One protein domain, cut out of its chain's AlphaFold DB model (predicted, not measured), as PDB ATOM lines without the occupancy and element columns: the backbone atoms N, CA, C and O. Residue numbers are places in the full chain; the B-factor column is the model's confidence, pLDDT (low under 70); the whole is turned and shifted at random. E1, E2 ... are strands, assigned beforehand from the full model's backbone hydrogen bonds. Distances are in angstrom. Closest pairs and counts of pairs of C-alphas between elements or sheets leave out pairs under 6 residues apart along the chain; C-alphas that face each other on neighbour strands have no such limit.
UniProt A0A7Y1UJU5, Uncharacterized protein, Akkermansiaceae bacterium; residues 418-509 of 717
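What this domain is: This is residues 418 to 509 of the 717 residues of an uncharacterized protein of Akkermansiaceae bacterium (UniProt A0A7Y1UJU5). A single six-stranded sheet, curled like part of a barrel, is folded back on itself, with E1, E2 and E6 in one leaf, E4 and E7 in the other and E5 as the hinge. A small two-stranded sheet, E3 and E8, sits at one end of it, by the start of E4 and the end of E5, and the last residues run back from E8 to pair with E7. The printed part has 92 residues, with no named helix and eight strands, E1 to E8 in order along the chain; 45 residues, under half, are in named elements, and the class is all strand. The large sheet has the order E1, E2, E6, E5, E4, E7, all antiparallel. The whole is compact and rounded, with a radius of gyration of the C-alphas of 12.3 A and spans of 37 by 28 by 21 A.

How they stand to each other: The strongly twisted large sheet has as its hinge E5, residues 459 to 467. E5 forms hairpins with E4, residues 447 to 453, and with E6, residues 470 to 474; N 462 and O 450 are 2.9 A apart, and N 465 and O 472 are 3.0 A apart. E4, E5 and E6 are a meander, each strand the antiparallel neighbour of the one before. With E7, residues 483 to 486, they make a Greek key, in which the first strand, E4, is also the antiparallel neighbour of the fourth; N 451 and O 485 are 2.9 A apart. E2, residues 427 to 433, is the antiparallel neighbour of E6, with N 430 and O 471 at 2.8 A. The edge strand E1, residues 418 to 424, forms a hairpin with E2, at 160 degrees between directions, with N 422 and O 429 at 2.9 A. Across the fold, the closest C-alphas of E2 and E7, those of Val 428 and Val 484, are 7.8 A apart. E3, residues 439 to 441, and E8, residues 496 to 498, are antiparallel neighbours, with N 440 and O 497 at 2.8 A. The closest C-alphas of E3 and E5, those of Leu 439 and Ile 466, are 7.0 A apart.

Where its parts are: E5 is the longest strand by residues, 22.6 A from C-alpha 459 at (-42.338, -1.149, -2.958) to C-alpha 467. E2 measures 20.1 A, E1 17.6 A, E4 17.2 A, E6 13.3 A and E7 10.5 A. E1 begins at C-alpha 418, (-31.261, -13.228, -11.129), and E8 ends at C-alpha 498, (-36.104, -18.143, -21.214). Residues 507 to 508 pair antiparallel with residues 485 to 486 of E7.

The domain as a whole: The two C-alphas farthest apart, those of Asp 456 and Ala 500, are 37.5 A apart. The printed part has no cut and no long link. The mean pLDDT of the printed part is 90.9, and residue 444 is under 70.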
ATOM      1  N   ILE A 418     -31.967 -14.494 -11.321       93.50
ATOM      2  CA  ILE A 418     -31.261 -13.228 -11.129       93.50
ATOM      3  C   ILE A 418     -29.824 -13.497 -10.668       93.50
ATOM      4  O   ILE A 418     -29.605 -14.190  -9.678       93.50
ATOM      5  N   ALA A 419     -28.866 -12.941 -11.400       91.19
ATOM      6  CA  ALA A 419     -27.441 -13.058 -11.121       91.19
ATOM      7  C   ALA A 419     -26.917 -11.791 -10.435       91.19
ATOM      8  O   ALA A 419     -26.209 -11.854  -9.432       91.19
ATOM      9  N   ALA A 420     -27.295 -10.620 -10.953       91.25
ATOM     10  CA  ALA A 420     -26.889  -9.334 -10.402       91.25
ATOM     11  C   ALA A 420     -27.899  -8.232 -10.735       91.25
ATOM     12  O   ALA A 420     -28.812  -8.404 -11.548       91.25
ATOM     13  N   HIS A 421     -27.714  -7.080 -10.095       94.12
ATOM     14  CA  HIS A 421     -28.401  -5.851 -10.453       94.12
ATOM     15  C   HIS A 421     -27.441  -4.660 -10.396       94.12
ATOM     16  O   HIS A 421     -26.529  -4.627  -9.568       94.12
ATOM     17  N   ALA A 422     -27.672  -3.675 -11.257       94.25
ATOM     18  CA  ALA A 422     -26.964  -2.402 -11.273       94.25
ATOM     19  C   ALA A 422     -27.973  -1.254 -11.304       94.25
ATOM     20  O   ALA A 422     -29.015  -1.357 -11.952       94.25
ATOM     21  N   VAL A 423     -27.665  -0.165 -10.605       93.75
ATOM     22  CA  VAL A 423     -28.513   1.029 -10.558       93.75
ATOM     23  C   VAL A 423     -27.809   2.170 -11.279       93.75
ATOM     24  O   VAL A 423     -26.690   2.525 -10.912       93.75
ATOM     25  N   ASP A 424     -28.486   2.762 -12.261       92.19
ATOM     26  CA  ASP A 424     -28.066   3.999 -12.921       92.19
ATOM     27  C   ASP A 424     -29.239   4.988 -12.986       92.19
ATOM     28  O   ASP A 424     -30.287   4.737 -13.599       92.19
ATOM     29  N   GLY A 425     -29.088   6.109 -12.279       90.69
ATOM     30  CA  GLY A 425     -30.170   7.057 -12.036       90.69
ATOM     31  C   GLY A 425     -31.399   6.377 -11.420       90.69
ATOM     32  O   GLY A 425     -31.319   5.768 -10.355       90.69
ATOM     33  N   GLY A 426     -32.545   6.489 -12.098       92.94
ATOM     34  CA  GLY A 426     -33.813   5.857 -11.710       92.94
ATOM     35  C   GLY A 426     -34.045   4.459 -12.300       92.94
ATOM     36  O   GLY A 426     -35.171   3.967 -12.259       92.94
ATOM     37  N   THR A 427     -33.022   3.848 -12.899       96.50
ATOM     38  CA  THR A 427     -33.118   2.568 -13.619       96.50
ATOM     39  C   THR A 427     -32.390   1.483 -12.862       96.50
ATOM     40  O   THR A 427     -31.242   1.680 -12.465       96.50
ATOM     41  N   VAL A 428     -33.017   0.318 -12.729       97.81
ATOM     42  CA  VAL A 428     -32.333  -0.899 -12.294       97.81
ATOM     43  C   VAL A 428     -32.182  -1.834 -13.484       97.81
ATOM     44  O   VAL A 428     -33.175  -2.236 -14.076       97.81
ATOM     45  N   THR A 429     -30.949  -2.191 -13.826       97.94
ATOM     46  CA  THR A 429     -30.656  -3.242 -14.807       97.94
ATOM     47  C   THR A 429     -30.451  -4.551 -14.066       97.94
ATOM     48  O   THR A 429     -29.594  -4.626 -13.186       97.94
ATOM     49  N   LEU A 430     -31.229  -5.573 -14.404       97.75
ATOM     50  CA  LEU A 430     -31.134  -6.919 -13.851       97.75
ATOM     51  C   LEU A 430     -30.493  -7.850 -14.875       97.75
ATOM     52  O   LEU A 430     -30.934  -7.896 -16.022       97.75
ATOM     53  N   THR A 431     -29.493  -8.620 -14.461       96.12
ATOM     54  CA  THR A 431     -28.875  -9.658 -15.296       96.12
ATOM     55  C   THR A 431     -29.246 -11.037 -14.777       96.12
ATOM     56  O   THR A 431     -29.430 -11.221 -13.570       96.12
ATOM     57  N   PHE A 432     -29.345 -12.010 -15.682       94.88
ATOM     58  CA  PHE A 432     -29.831 -13.346 -15.359       94.88
ATOM     59  C   PHE A 432     -28.897 -14.443 -15.868       94.88
ATOM     60  O   PHE A 432     -28.332 -14.337 -16.954       94.88
ATOM     61  N   ASP A 433     -28.820 -15.523 -15.100       91.88
ATOM     62  CA  ASP A 433     -28.286 -16.815 -15.518       91.88
ATOM     63  C   ASP A 433     -29.403 -17.703 -16.100       91.88
ATOM     64  O   ASP A 433     -30.583 -17.346 -16.079       91.88
ATOM     65  N   GLU A 434     -29.040 -18.897 -16.594       88.31
ATOM     66  CA  GLU A 434     -29.984 -19.929 -17.079       88.31
ATOM     67  C   GLU A 434     -30.898 -19.434 -18.227       88.31
ATOM     68  O   GLU A 434     -32.063 -19.811 -18.373       88.31
ATOM     69  N   LEU A 435     -30.328 -18.601 -19.105       88.25
ATOM     70  CA  LEU A 435     -31.024 -17.948 -20.218       88.25
ATOM     71  C   LEU A 435     -31.457 -18.889 -21.343       88.25
ATOM     72  O   LEU A 435     -32.233 -18.488 -22.196       88.25
ATOM     73  N   GLY A 436     -30.924 -20.110 -21.436       80.81
ATOM     74  CA  GLY A 436     -31.282 -21.057 -22.503       80.81
ATOM     75  C   GLY A 436     -31.064 -20.565 -23.947       80.81
ATOM     76  O   GLY A 436     -31.506 -21.239 -24.874       80.81
ATOM     77  N   GLY A 437     -30.392 -19.427 -24.149       84.56
ATOM     78  CA  GLY A 437     -30.239 -18.742 -25.438       84.56
ATOM     79  C   GLY A 437     -30.873 -17.344 -25.512       84.56
ATOM     80  O   GLY A 437     -30.716 -16.695 -26.538       84.56
ATOM     81  N   GLY A 438     -31.573 -16.888 -24.468       92.56
ATOM     82  CA  GLY A 438     -32.058 -15.512 -24.328       92.56
ATOM     83  C   GLY A 438     -33.325 -15.399 -23.473       92.56
ATOM     84  O   GLY A 438     -34.014 -16.392 -23.216       92.56
ATOM     85  N   LEU A 439     -33.641 -14.175 -23.045       94.12
ATOM     86  CA  LEU A 439     -34.894 -13.856 -22.358       94.12
ATOM     87  C   LEU A 439     -36.057 -13.751 -23.351       94.12
ATOM     88  O   LEU A 439     -35.902 -13.261 -24.468       94.12
ATOM     89  N   VAL A 440     -37.234 -14.201 -22.925       93.19
ATOM     90  CA  VAL A 440     -38.477 -14.155 -23.699       93.19
ATOM     91  C   VAL A 440     -39.585 -13.580 -22.829       93.19
ATOM     92  O   VAL A 440     -39.803 -14.043 -21.710       93.19
ATOM     93  N   ASP A 441     -40.291 -12.595 -23.376       89.62
ATOM     94  CA  ASP A 441     -41.587 -12.143 -22.879       89.62
ATOM     95  C   ASP A 441     -42.686 -12.930 -23.603       89.62
ATOM     96  O   ASP A 441     -42.784 -12.881 -24.832       89.62
ATOM     97  N   ASN A 442     -43.494 -13.672 -22.848       82.25
ATOM     98  CA  ASN A 442     -44.575 -14.484 -23.409       82.25
ATOM     99  C   ASN A 442     -45.899 -13.724 -23.630       82.25
ATOM    100  O   ASN A 442     -46.781 -14.291 -24.273       82.25
ATOM    101  N   ASP A 443     -46.030 -12.474 -23.164       79.44
ATOM    102  CA  ASP A 443     -47.267 -11.674 -23.244       79.44
ATOM    103  C   ASP A 443     -47.124 -10.364 -24.057       79.44
ATOM    104  O   ASP A 443     -48.088  -9.608 -24.197       79.44
ATOM    105  N   GLY A 444     -45.971 -10.132 -24.695       62.78
ATOM    106  CA  GLY A 444     -45.861  -9.244 -25.858       62.78
ATOM    107  C   GLY A 444     -45.644  -7.750 -25.581       62.78
ATOM    108  O   GLY A 444     -46.225  -6.916 -26.278       62.78
ATOM    109  N   GLY A 445     -44.779  -7.389 -24.632       76.00
ATOM    110  CA  GLY A 445     -44.219  -6.040 -24.521       76.00
ATOM    111  C   GLY A 445     -43.513  -5.757 -23.192       76.00
ATOM    112  O   GLY A 445     -42.285  -5.757 -23.113       76.00
ATOM    113  N   THR A 446     -44.306  -5.410 -22.177       84.81
ATOM    114  CA  THR A 446     -43.840  -4.979 -20.851       84.81
ATOM    115  C   THR A 446     -44.073  -6.098 -19.847       84.81
ATOM    116  O   THR A 446     -45.218  -6.495 -19.627       84.81
ATOM    117  N   LEU A 447     -43.008  -6.537 -19.179       92.12
ATOM    118  CA  LEU A 447     -43.079  -7.554 -18.134       92.12
ATOM    119  C   LEU A 447     -43.857  -7.034 -16.917       92.12
ATOM    120  O   LEU A 447     -43.709  -5.874 -16.511       92.12
ATOM    121  N   ARG A 448     -44.670  -7.900 -16.307       90.56
ATOM    122  CA  ARG A 448     -45.506  -7.568 -15.142       90.56
ATOM    123  C   ARG A 448     -44.885  -8.069 -13.840       90.56
ATOM    124  O   ARG A 448     -43.879  -8.767 -13.813       90.56
ATOM    125  N   ASN A 449     -45.525  -7.706 -12.725       92.06
ATOM    126  CA  ASN A 449     -45.160  -8.135 -11.368       92.06
ATOM    127  C   ASN A 449     -43.725  -7.785 -10.961       92.06
ATOM    128  O   ASN A 449     -43.125  -8.492 -10.151       92.06
ATOM    129  N   PHE A 450     -43.210  -6.679 -11.499       95.50
ATOM    130  CA  PHE A 450     -42.029  -6.005 -10.986       95.50
ATOM    131  C   PHE A 450     -42.435  -4.898 -10.022       95.50
ATOM    132  O   PHE A 450     -43.341  -4.110 -10.297       95.50
ATOM    133  N   GLU A 451     -41.724  -4.816  -8.908       95.25
ATOM    134  CA  GLU A 451     -41.860  -3.737  -7.938       95.25
ATOM    135  C   GLU A 451     -40.482  -3.195  -7.584       95.25
ATOM    136  O   GLU A 451     -39.509  -3.946  -7.495       95.25
ATOM    137  N   VAL A 452     -40.396  -1.891  -7.350       95.19
ATOM    138  CA  VAL A 452     -39.155  -1.201  -6.992       95.19
ATOM    139  C   VAL A 452     -39.385  -0.418  -5.711       95.19
ATOM    140  O   VAL A 452     -40.436   0.192  -5.539       95.19
ATOM    141  N   ALA A 453     -38.394  -0.409  -4.824       87.88
ATOM    142  CA  ALA A 453     -38.399   0.442  -3.641       87.88
ATOM    143  C   ALA A 453     -37.204   1.399  -3.639       87.88
ATOM    144  O   ALA A 453     -36.103   1.049  -4.083       87.88
ATOM    145  N   GLY A 454     -37.427   2.603  -3.113       83.56
ATOM    146  CA  GLY A 454     -36.373   3.550  -2.767       83.56
ATOM    147  C   GLY A 454     -35.852   3.317  -1.348       83.56
ATOM    148  O   GLY A 454     -36.133   2.301  -0.709       83.56
ATOM    149  N   ALA A 455     -35.087   4.278  -0.825       77.81
ATOM    150  CA  ALA A 455     -34.538   4.208   0.535       77.81
ATOM    151  C   ALA A 455     -35.614   4.096   1.640       77.81
ATOM    152  O   ALA A 455     -35.318   3.615   2.733       77.81
ATOM    153  N   ASP A 456     -36.852   4.498   1.340       72.12
ATOM    154  CA  ASP A 456     -38.037   4.376   2.197       72.12
ATOM    155  C   ASP A 456     -38.581   2.941   2.313       72.12
ATOM    156  O   ASP A 456     -39.435   2.675   3.159       72.12
ATOM    157  N   ARG A 457     -38.067   2.012   1.494       77.50
ATOM    158  CA  ARG A 457     -38.451   0.593   1.444       77.50
ATOM    159  C   ARG A 457     -39.910   0.352   1.048       77.50
ATOM    160  O   ARG A 457     -40.417  -0.760   1.223       77.50
ATOM    161  N   ALA A 458     -40.581   1.365   0.507       78.62
ATOM    162  CA  ALA A 458     -41.932   1.236  -0.008       78.62
ATOM    163  C   ALA A 458     -41.865   0.703  -1.443       78.62
ATOM    164  O   ALA A 458     -41.461   1.412  -2.361       78.62
ATOM    165  N   PHE A 459     -42.228  -0.566  -1.625       87.62
ATOM    166  CA  PHE A 459     -42.338  -1.149  -2.958       87.62
ATOM    167  C   PHE A 459     -43.529  -0.538  -3.691       87.62
ATOM    168  O   PHE A 459     -44.649  -0.529  -3.178       87.62
ATOM    169  N   VAL A 460     -43.269  -0.031  -4.891       91.44
ATOM    170  CA  VAL A 460     -44.283   0.441  -5.832       91.44
ATOM    171  C   VAL A 460     -44.184  -0.358  -7.132       91.44
ATOM    172  O   VAL A 460     -43.085  -0.804  -7.481       91.44
ATOM    173  N   PRO A 461     -45.293  -0.535  -7.873       94.56
ATOM    174  CA  PRO A 461     -45.262  -1.185  -9.176       94.56
ATOM    175  C   PRO A 461     -44.262  -0.520 -10.125       94.56
ATOM    176  O   PRO A 461     -44.134   0.707 -10.157       94.56
ATOM    177  N   ALA A 462     -43.574  -1.335 -10.916       95.31
ATOM    178  CA  ALA A 462     -42.557  -0.896 -11.852       95.31
ATOM    179  C   ALA A 462     -42.828  -1.420 -13.264       95.31
ATOM    180  O   ALA A 462     -43.395  -2.493 -13.462       95.31
ATOM    181  N   THR A 463     -42.395  -0.649 -14.253       93.50
ATOM    182  CA  THR A 463     -42.328  -1.064 -15.653       93.50
ATOM    183  C   THR A 463     -41.017  -1.805 -15.865       93.50
ATOM    184  O   THR A 463     -39.961  -1.292 -15.491       93.50
ATOM    185  N   ALA A 464     -41.083  -2.985 -16.474       95.75
ATOM    186  CA  ALA A 464     -39.917  -3.794 -16.791       95.75
ATOM    187  C   ALA A 464     -39.913  -4.197 -18.272       95.75
ATOM    188  O   ALA A 464     -40.942  -4.602 -18.809       95.75
ATOM    189  N   VAL A 465     -38.762  -4.073 -18.933       95.31
ATOM    190  CA  VAL A 465     -38.585  -4.399 -20.358       95.31
ATOM    191  C   VAL A 465     -37.319  -5.220 -20.571       95.31
ATOM    192  O   VAL A 465     -36.304  -4.984 -19.917       95.31
ATOM    193  N   ILE A 466     -37.372  -6.180 -21.492       95.50
ATOM    194  CA  ILE A 466     -36.193  -6.958 -21.888       95.50
ATOM    195  C   ILE A 466     -35.286  -6.079 -22.758       95.50
ATOM    196  O   ILE A 466     -35.720  -5.528 -23.769       95.50
ATOM    197  N   ALA A 467     -34.014  -5.986 -22.378       93.50
ATOM    198  CA  ALA A 467     -32.951  -5.304 -23.105       93.50
ATOM    199  C   ALA A 467     -31.793  -6.292 -23.332       93.50
ATOM    200  O   ALA A 467     -30.897  -6.444 -22.496       93.50
ATOM    201  N   GLY A 468     -31.842  -7.015 -24.455       91.94
ATOM    202  CA  GLY A 468     -30.921  -8.125 -24.732       91.94
ATOM    203  C   GLY A 468     -31.087  -9.258 -23.713       91.94
ATOM    204  O   GLY A 468     -32.183  -9.785 -23.552       91.94
ATOM    205  N   ASP A 469     -30.008  -9.584 -23.000       93.25
ATOM    206  CA  ASP A 469     -29.978 -10.604 -21.936       93.25
ATOM    207  C   ASP A 469     -30.251 -10.028 -20.529       93.25
ATOM    208  O   ASP A 469     -30.051 -10.693 -19.509       93.25
ATOM    209  N   SER A 470     -30.697  -8.773 -20.462       96.00
ATOM    210  CA  SER A 470     -31.014  -8.071 -19.220       96.00
ATOM    211  C   SER A 470     -32.467  -7.605 -19.184       96.00
ATOM    212  O   SER A 470     -33.156  -7.582 -20.205       96.00
ATOM    213  N   VAL A 471     -32.938  -7.223 -17.998       97.31
ATOM    214  CA  VAL A 471     -34.228  -6.548 -17.814       97.31
ATOM    215  C   VAL A 471     -33.984  -5.176 -17.202       97.31
ATOM    216  O   VAL A 471     -33.403  -5.076 -16.122       97.31
ATOM    217  N   GLU A 472     -34.453  -4.122 -17.866       97.25
ATOM    218  CA  GLU A 472     -34.477  -2.772 -17.307       97.25
ATOM    219  C   GLU A 472     -35.784  -2.538 -16.558       97.25
ATOM    220  O   GLU A 472     -36.865  -2.690 -17.125       97.25
ATOM    221  N   VAL A 473     -35.685  -2.125 -15.296       97.62
ATOM    222  CA  VAL A 473     -36.817  -1.890 -14.399       97.62
ATOM    223  C   VAL A 473     -36.821  -0.436 -13.936       97.62
ATOM    224  O   VAL A 473     -35.806   0.085 -13.467       97.62
ATOM    225  N   ARG A 474     -37.971   0.236 -14.054       95.94
ATOM    226  CA  ARG A 474     -38.166   1.644 -13.668       95.94
ATOM    227  C   ARG A 474     -39.517   1.832 -12.989       95.94
ATOM    228  O   ARG A 474     -40.517   1.286 -13.445       95.94
ATOM    229  N   ALA A 475     -39.571   2.656 -11.947       95.62
ATOM    230  CA  ALA A 475     -40.820   3.030 -11.286       95.62
ATOM    231  C   ALA A 475     -40.966   4.558 -11.210       95.62
ATOM    232  O   ALA A 475     -40.091   5.224 -10.640       95.62
ATOM    233  N   PRO A 476     -42.054   5.142 -11.749       89.94
ATOM    234  CA  PRO A 476     -42.351   6.557 -11.556       89.94
ATOM    235  C   PRO A 476     -42.390   6.910 -10.063       89.94
ATOM    236  O   PRO A 476     -43.047   6.239  -9.275       89.94
ATOM    237  N   GLY A 477     -41.676   7.967  -9.671       87.31
ATOM    238  CA  GLY A 477     -41.601   8.414  -8.274       87.31
ATOM    239  C   GLY A 477     -40.448   7.821  -7.456       87.31
ATOM    240  O   GLY A 477     -40.156   8.348  -6.385       87.31
ATOM    241  N   VAL A 478     -39.718   6.820  -7.965       92.69
ATOM    242  CA  VAL A 478     -38.521   6.276  -7.298       92.69
ATOM    243  C   VAL A 478     -37.254   6.747  -8.012       92.69
ATOM    244  O   VAL A 478     -36.704   6.072  -8.874       92.69
ATOM    245  N   ALA A 479     -36.763   7.932  -7.642       89.12
ATOM    246  CA  ALA A 479     -35.591   8.540  -8.288       89.12
ATOM    247  C   ALA A 479     -34.260   7.819  -7.990       89.12
ATOM    248  O   ALA A 479     -33.293   7.987  -8.730       89.12
ATOM    249  N   ARG A 480     -34.191   7.070  -6.883       89.62
ATOM    250  CA  ARG A 480     -33.007   6.322  -6.432       89.62
ATOM    251  C   ARG A 480     -33.444   4.940  -5.941       89.62
ATOM    252  O   ARG A 480     -33.695   4.786  -4.742       89.62
ATOM    253  N   PRO A 481     -33.619   3.970  -6.848       93.00
ATOM    254  CA  PRO A 481     -34.042   2.632  -6.473       93.00
ATOM    255  C   PRO A 481     -32.927   1.920  -5.703       93.00
ATOM    256  O   PRO A 481     -31.746   2.077  -6.002       93.00
ATOM    257  N   VAL A 482     -33.311   1.144  -4.693       88.00
ATOM    258  CA  VAL A 482     -32.382   0.356  -3.861       88.00
ATOM    259  C   VAL A 482     -32.762  -1.120  -3.795       88.00
ATOM    260  O   VAL A 482     -31.971  -1.929  -3.321       88.00
ATOM    261  N   ALA A 483     -33.970  -1.476  -4.238       89.38
ATOM    262  CA  ALA A 483     -34.448  -2.850  -4.247       89.38
ATOM    263  C   ALA A 483     -35.449  -3.092  -5.377       89.38
ATOM    264  O   ALA A 483     -36.229  -2.203  -5.721       89.38
ATOM    265  N   VAL A 484     -35.449  -4.318  -5.900       96.12
ATOM    266  CA  VAL A 484     -36.400  -4.819  -6.894       96.12
ATOM    267  C   VAL A 484     -36.969  -6.148  -6.427       96.12
ATOM    268  O   VAL A 484     -36.258  -6.968  -5.844       96.12
ATOM    269  N   ARG A 485     -38.249  -6.370  -6.709       94.88
ATOM    270  CA  ARG A 485     -38.944  -7.646  -6.551       94.88
ATOM    271  C   ARG A 485     -39.583  -8.048  -7.866       94.88
ATOM    272  O   ARG A 485     -40.057  -7.187  -8.600       94.88
ATOM    273  N   HIS A 486     -39.602  -9.346  -8.134       95.94
ATOM    274  CA  HIS A 486     -40.312  -9.934  -9.263       95.94
ATOM    275  C   HIS A 486     -41.149 -11.120  -8.792       95.94
ATOM    276  O   HIS A 486     -40.656 -11.978  -8.052       95.94
ATOM    277  N   ALA A 487     -42.409 -11.168  -9.232       94.25
ATOM    278  CA  ALA A 487     -43.370 -12.218  -8.896       94.25
ATOM    279  C   ALA A 487     -43.490 -12.481  -7.376       94.25
ATOM    280  O   ALA A 487     -43.769 -13.603  -6.940       94.25
ATOM    281  N   TRP A 488     -43.287 -11.439  -6.558       91.75
ATOM    282  CA  TRP A 488     -43.283 -11.494  -5.091       91.75
ATOM    283  C   TRP A 488     -44.699 -11.408  -4.492       91.75
ATOM    284  O   TRP A 488     -44.969 -10.677  -3.544       91.75
ATOM    285  N   ASP A 489     -45.617 -12.191  -5.055       87.31
ATOM    286  CA  ASP A 489     -47.027 -12.282  -4.660       87.31
ATOM    287  C   ASP A 489     -47.407 -13.764  -4.476       87.31
ATOM    288  O   ASP A 489     -46.733 -14.670  -4.971       87.31
ATOM    289  N   MET A 490     -48.486 -14.054  -3.757       85.94
ATOM    290  CA  MET A 490     -49.105 -15.378  -3.734       85.94
ATOM    291  C   MET A 490     -49.622 -15.785  -5.123       85.94
ATOM    292  O   MET A 490     -49.442 -16.944  -5.514       85.94
ATOM    293  N   ASN A 491     -50.202 -14.843  -5.882       88.69
ATOM    294  CA  ASN A 491     -50.813 -15.094  -7.190       88.69
ATOM    295  C   ASN A 491     -50.261 -14.221  -8.334       88.69
ATOM    296  O   ASN A 491     -51.042 -13.489  -8.948       88.69
ATOM    297  N   PRO A 492     -48.953 -14.293  -8.637       89.81
ATOM    298  CA  PRO A 492     -48.367 -13.505  -9.708       89.81
ATOM    299  C   PRO A 492     -48.757 -14.080 -11.073       89.81
ATOM    300  O   PRO A 492     -48.843 -15.299 -11.261       89.81
ATOM    301  N   ASP A 493     -48.924 -13.187 -12.039       84.38
ATOM    302  CA  ASP A 493     -48.821 -13.534 -13.452       84.38
ATOM    303  C   ASP A 493     -47.340 -13.664 -13.827       84.38
ATOM    304  O   ASP A 493     -46.487 -12.951 -13.298       84.38
ATOM    305  N   ILE A 494     -47.015 -14.613 -14.701       88.75
ATOM    306  CA  ILE A 494     -45.631 -14.924 -15.063       88.75
ATOM    307  C   ILE A 494     -45.487 -14.773 -16.571       88.75
ATOM    308  O   ILE A 494     -46.106 -15.531 -17.313       88.75
ATOM    309  N   ASP A 495     -44.661 -13.823 -16.999       91.81
ATOM    310  CA  ASP A 495     -44.367 -13.502 -18.404       91.81
ATOM    311  C   ASP A 495     -42.870 -13.465 -18.734       91.81
ATOM    312  O   ASP A 495     -42.525 -13.540 -19.908       91.81
ATOM    313  N   LEU A 496     -41.981 -13.449 -17.733       94.94
ATOM    314  CA  LEU A 496     -40.536 -13.581 -17.934       94.94
ATOM    315  C   LEU A 496     -40.113 -15.054 -18.030       94.94
ATOM    316  O   LEU A 496     -40.138 -15.799 -17.043       94.94
ATOM    317  N   PHE A 497     -39.672 -15.465 -19.215       95.06
ATOM    318  CA  PHE A 497     -39.189 -16.810 -19.516       95.06
ATOM    319  C   PHE A 497     -37.800 -16.768 -20.150       95.06
ATOM    320  O   PHE A 497     -37.305 -15.724 -20.565       95.06
ATOM    321  N   ASN A 498     -37.170 -17.933 -20.247       94.69
ATOM    322  CA  ASN A 498     -36.104 -18.143 -21.214       94.69
ATOM    323  C   ASN A 498     -36.647 -18.718 -22.529       94.69
ATOM    324  O   ASN A 498     -37.764 -19.241 -22.592       94.69
ATOM    325  N   SER A 499     -35.813 -18.711 -23.568       91.56
ATOM    326  CA  SER A 499     -36.106 -19.303 -24.884       91.56
ATOM    327  C   SER A 499     -36.463 -20.798 -24.845       91.56
ATOM    328  O   SER A 499     -37.052 -21.328 -25.785       91.56
ATOM    329  N   ALA A 500     -36.154 -21.490 -23.744       92.25
ATOM    330  CA  ALA A 500     -36.506 -22.889 -23.525       92.25
ATOM    331  C   ALA A 500     -37.912 -23.095 -22.920       92.25
ATOM    332  O   ALA A 500     -38.286 -24.242 -22.626       92.25
ATOM    333  N   GLY A 501     -38.674 -22.012 -22.721       92.44
ATOM    334  CA  GLY A 501     -40.035 -22.020 -22.183       92.44
ATOM    335  C   GLY A 501     -40.105 -22.250 -20.670       92.44
ATOM    336  O   GLY A 501     -41.123 -22.735 -20.163       92.44
ATOM    337  N   LEU A 502     -39.027 -21.956 -19.933       94.81
ATOM    338  CA  LEU A 502     -38.972 -22.079 -18.475       94.81
ATOM    339  C   LEU A 502     -39.092 -20.693 -17.815       94.81
ATOM    340  O   LEU A 502     -38.369 -19.779 -18.207       94.81
ATOM    341  N   PRO A 503     -40.002 -20.523 -16.837       94.56
ATOM    342  CA  PRO A 503     -40.262 -19.229 -16.218       94.56
ATOM    343  C   PRO A 503     -39.155 -18.838 -15.246       94.56
ATOM    344  O   PRO A 503     -38.586 -19.705 -14.574       94.56
ATOM    345  N   ALA A 504     -38.929 -17.536 -15.108       94.44
ATOM    346  CA  ALA A 504     -38.103 -17.006 -14.039       94.44
ATOM    347  C   ALA A 504     -38.710 -17.345 -12.669       94.44
ATOM    348  O   ALA A 504     -39.928 -17.275 -12.469       94.44
ATOM    349  N   ALA A 505     -37.858 -17.718 -11.715       91.81
ATOM    350  CA  ALA A 505     -38.287 -17.878 -10.330       91.81
ATOM    351  C   ALA A 505     -38.617 -16.501  -9.714       91.81
ATOM    352  O   ALA A 505     -37.993 -15.505 -10.089       91.81
ATOM    353  N   PRO A 506     -39.550 -16.417  -8.748       94.19
ATOM    354  CA  PRO A 506     -39.708 -15.219  -7.930       94.19
ATOM    355  C   PRO A 506     -38.405 -14.846  -7.223       94.19
ATOM    356  O   PRO A 506     -37.702 -15.729  -6.727       94.19
ATOM    357  N   PHE A 507     -38.106 -13.550  -7.136       93.50
ATOM    358  CA  PHE A 507     -36.905 -13.060  -6.462       93.50
ATOM    359  C   PHE A 507     -37.104 -11.672  -5.853       93.50
ATOM    360  O   PHE A 507     -38.038 -10.938  -6.185       93.50
ATOM    361  N   ARG A 508     -36.160 -11.307  -4.985       92.62
ATOM    362  CA  ARG A 508     -35.966  -9.957  -4.463       92.62
ATOM    363  C   ARG A 508     -34.476  -9.630  -4.419       92.62
ATOM    364  O   ARG A 508     -33.670 -10.541  -4.250       92.62
ATOM    365  N   THR A 509     -34.108  -8.358  -4.544       90.81
ATOM    366  CA  THR A 509     -32.709  -7.909  -4.391       90.81
ATOM    367  C   THR A 509     -32.399  -7.354  -2.999       90.81
ATOM    368  O   THR A 509     -31.241  -7.070  -2.698       90.81
TER     369      THR A 509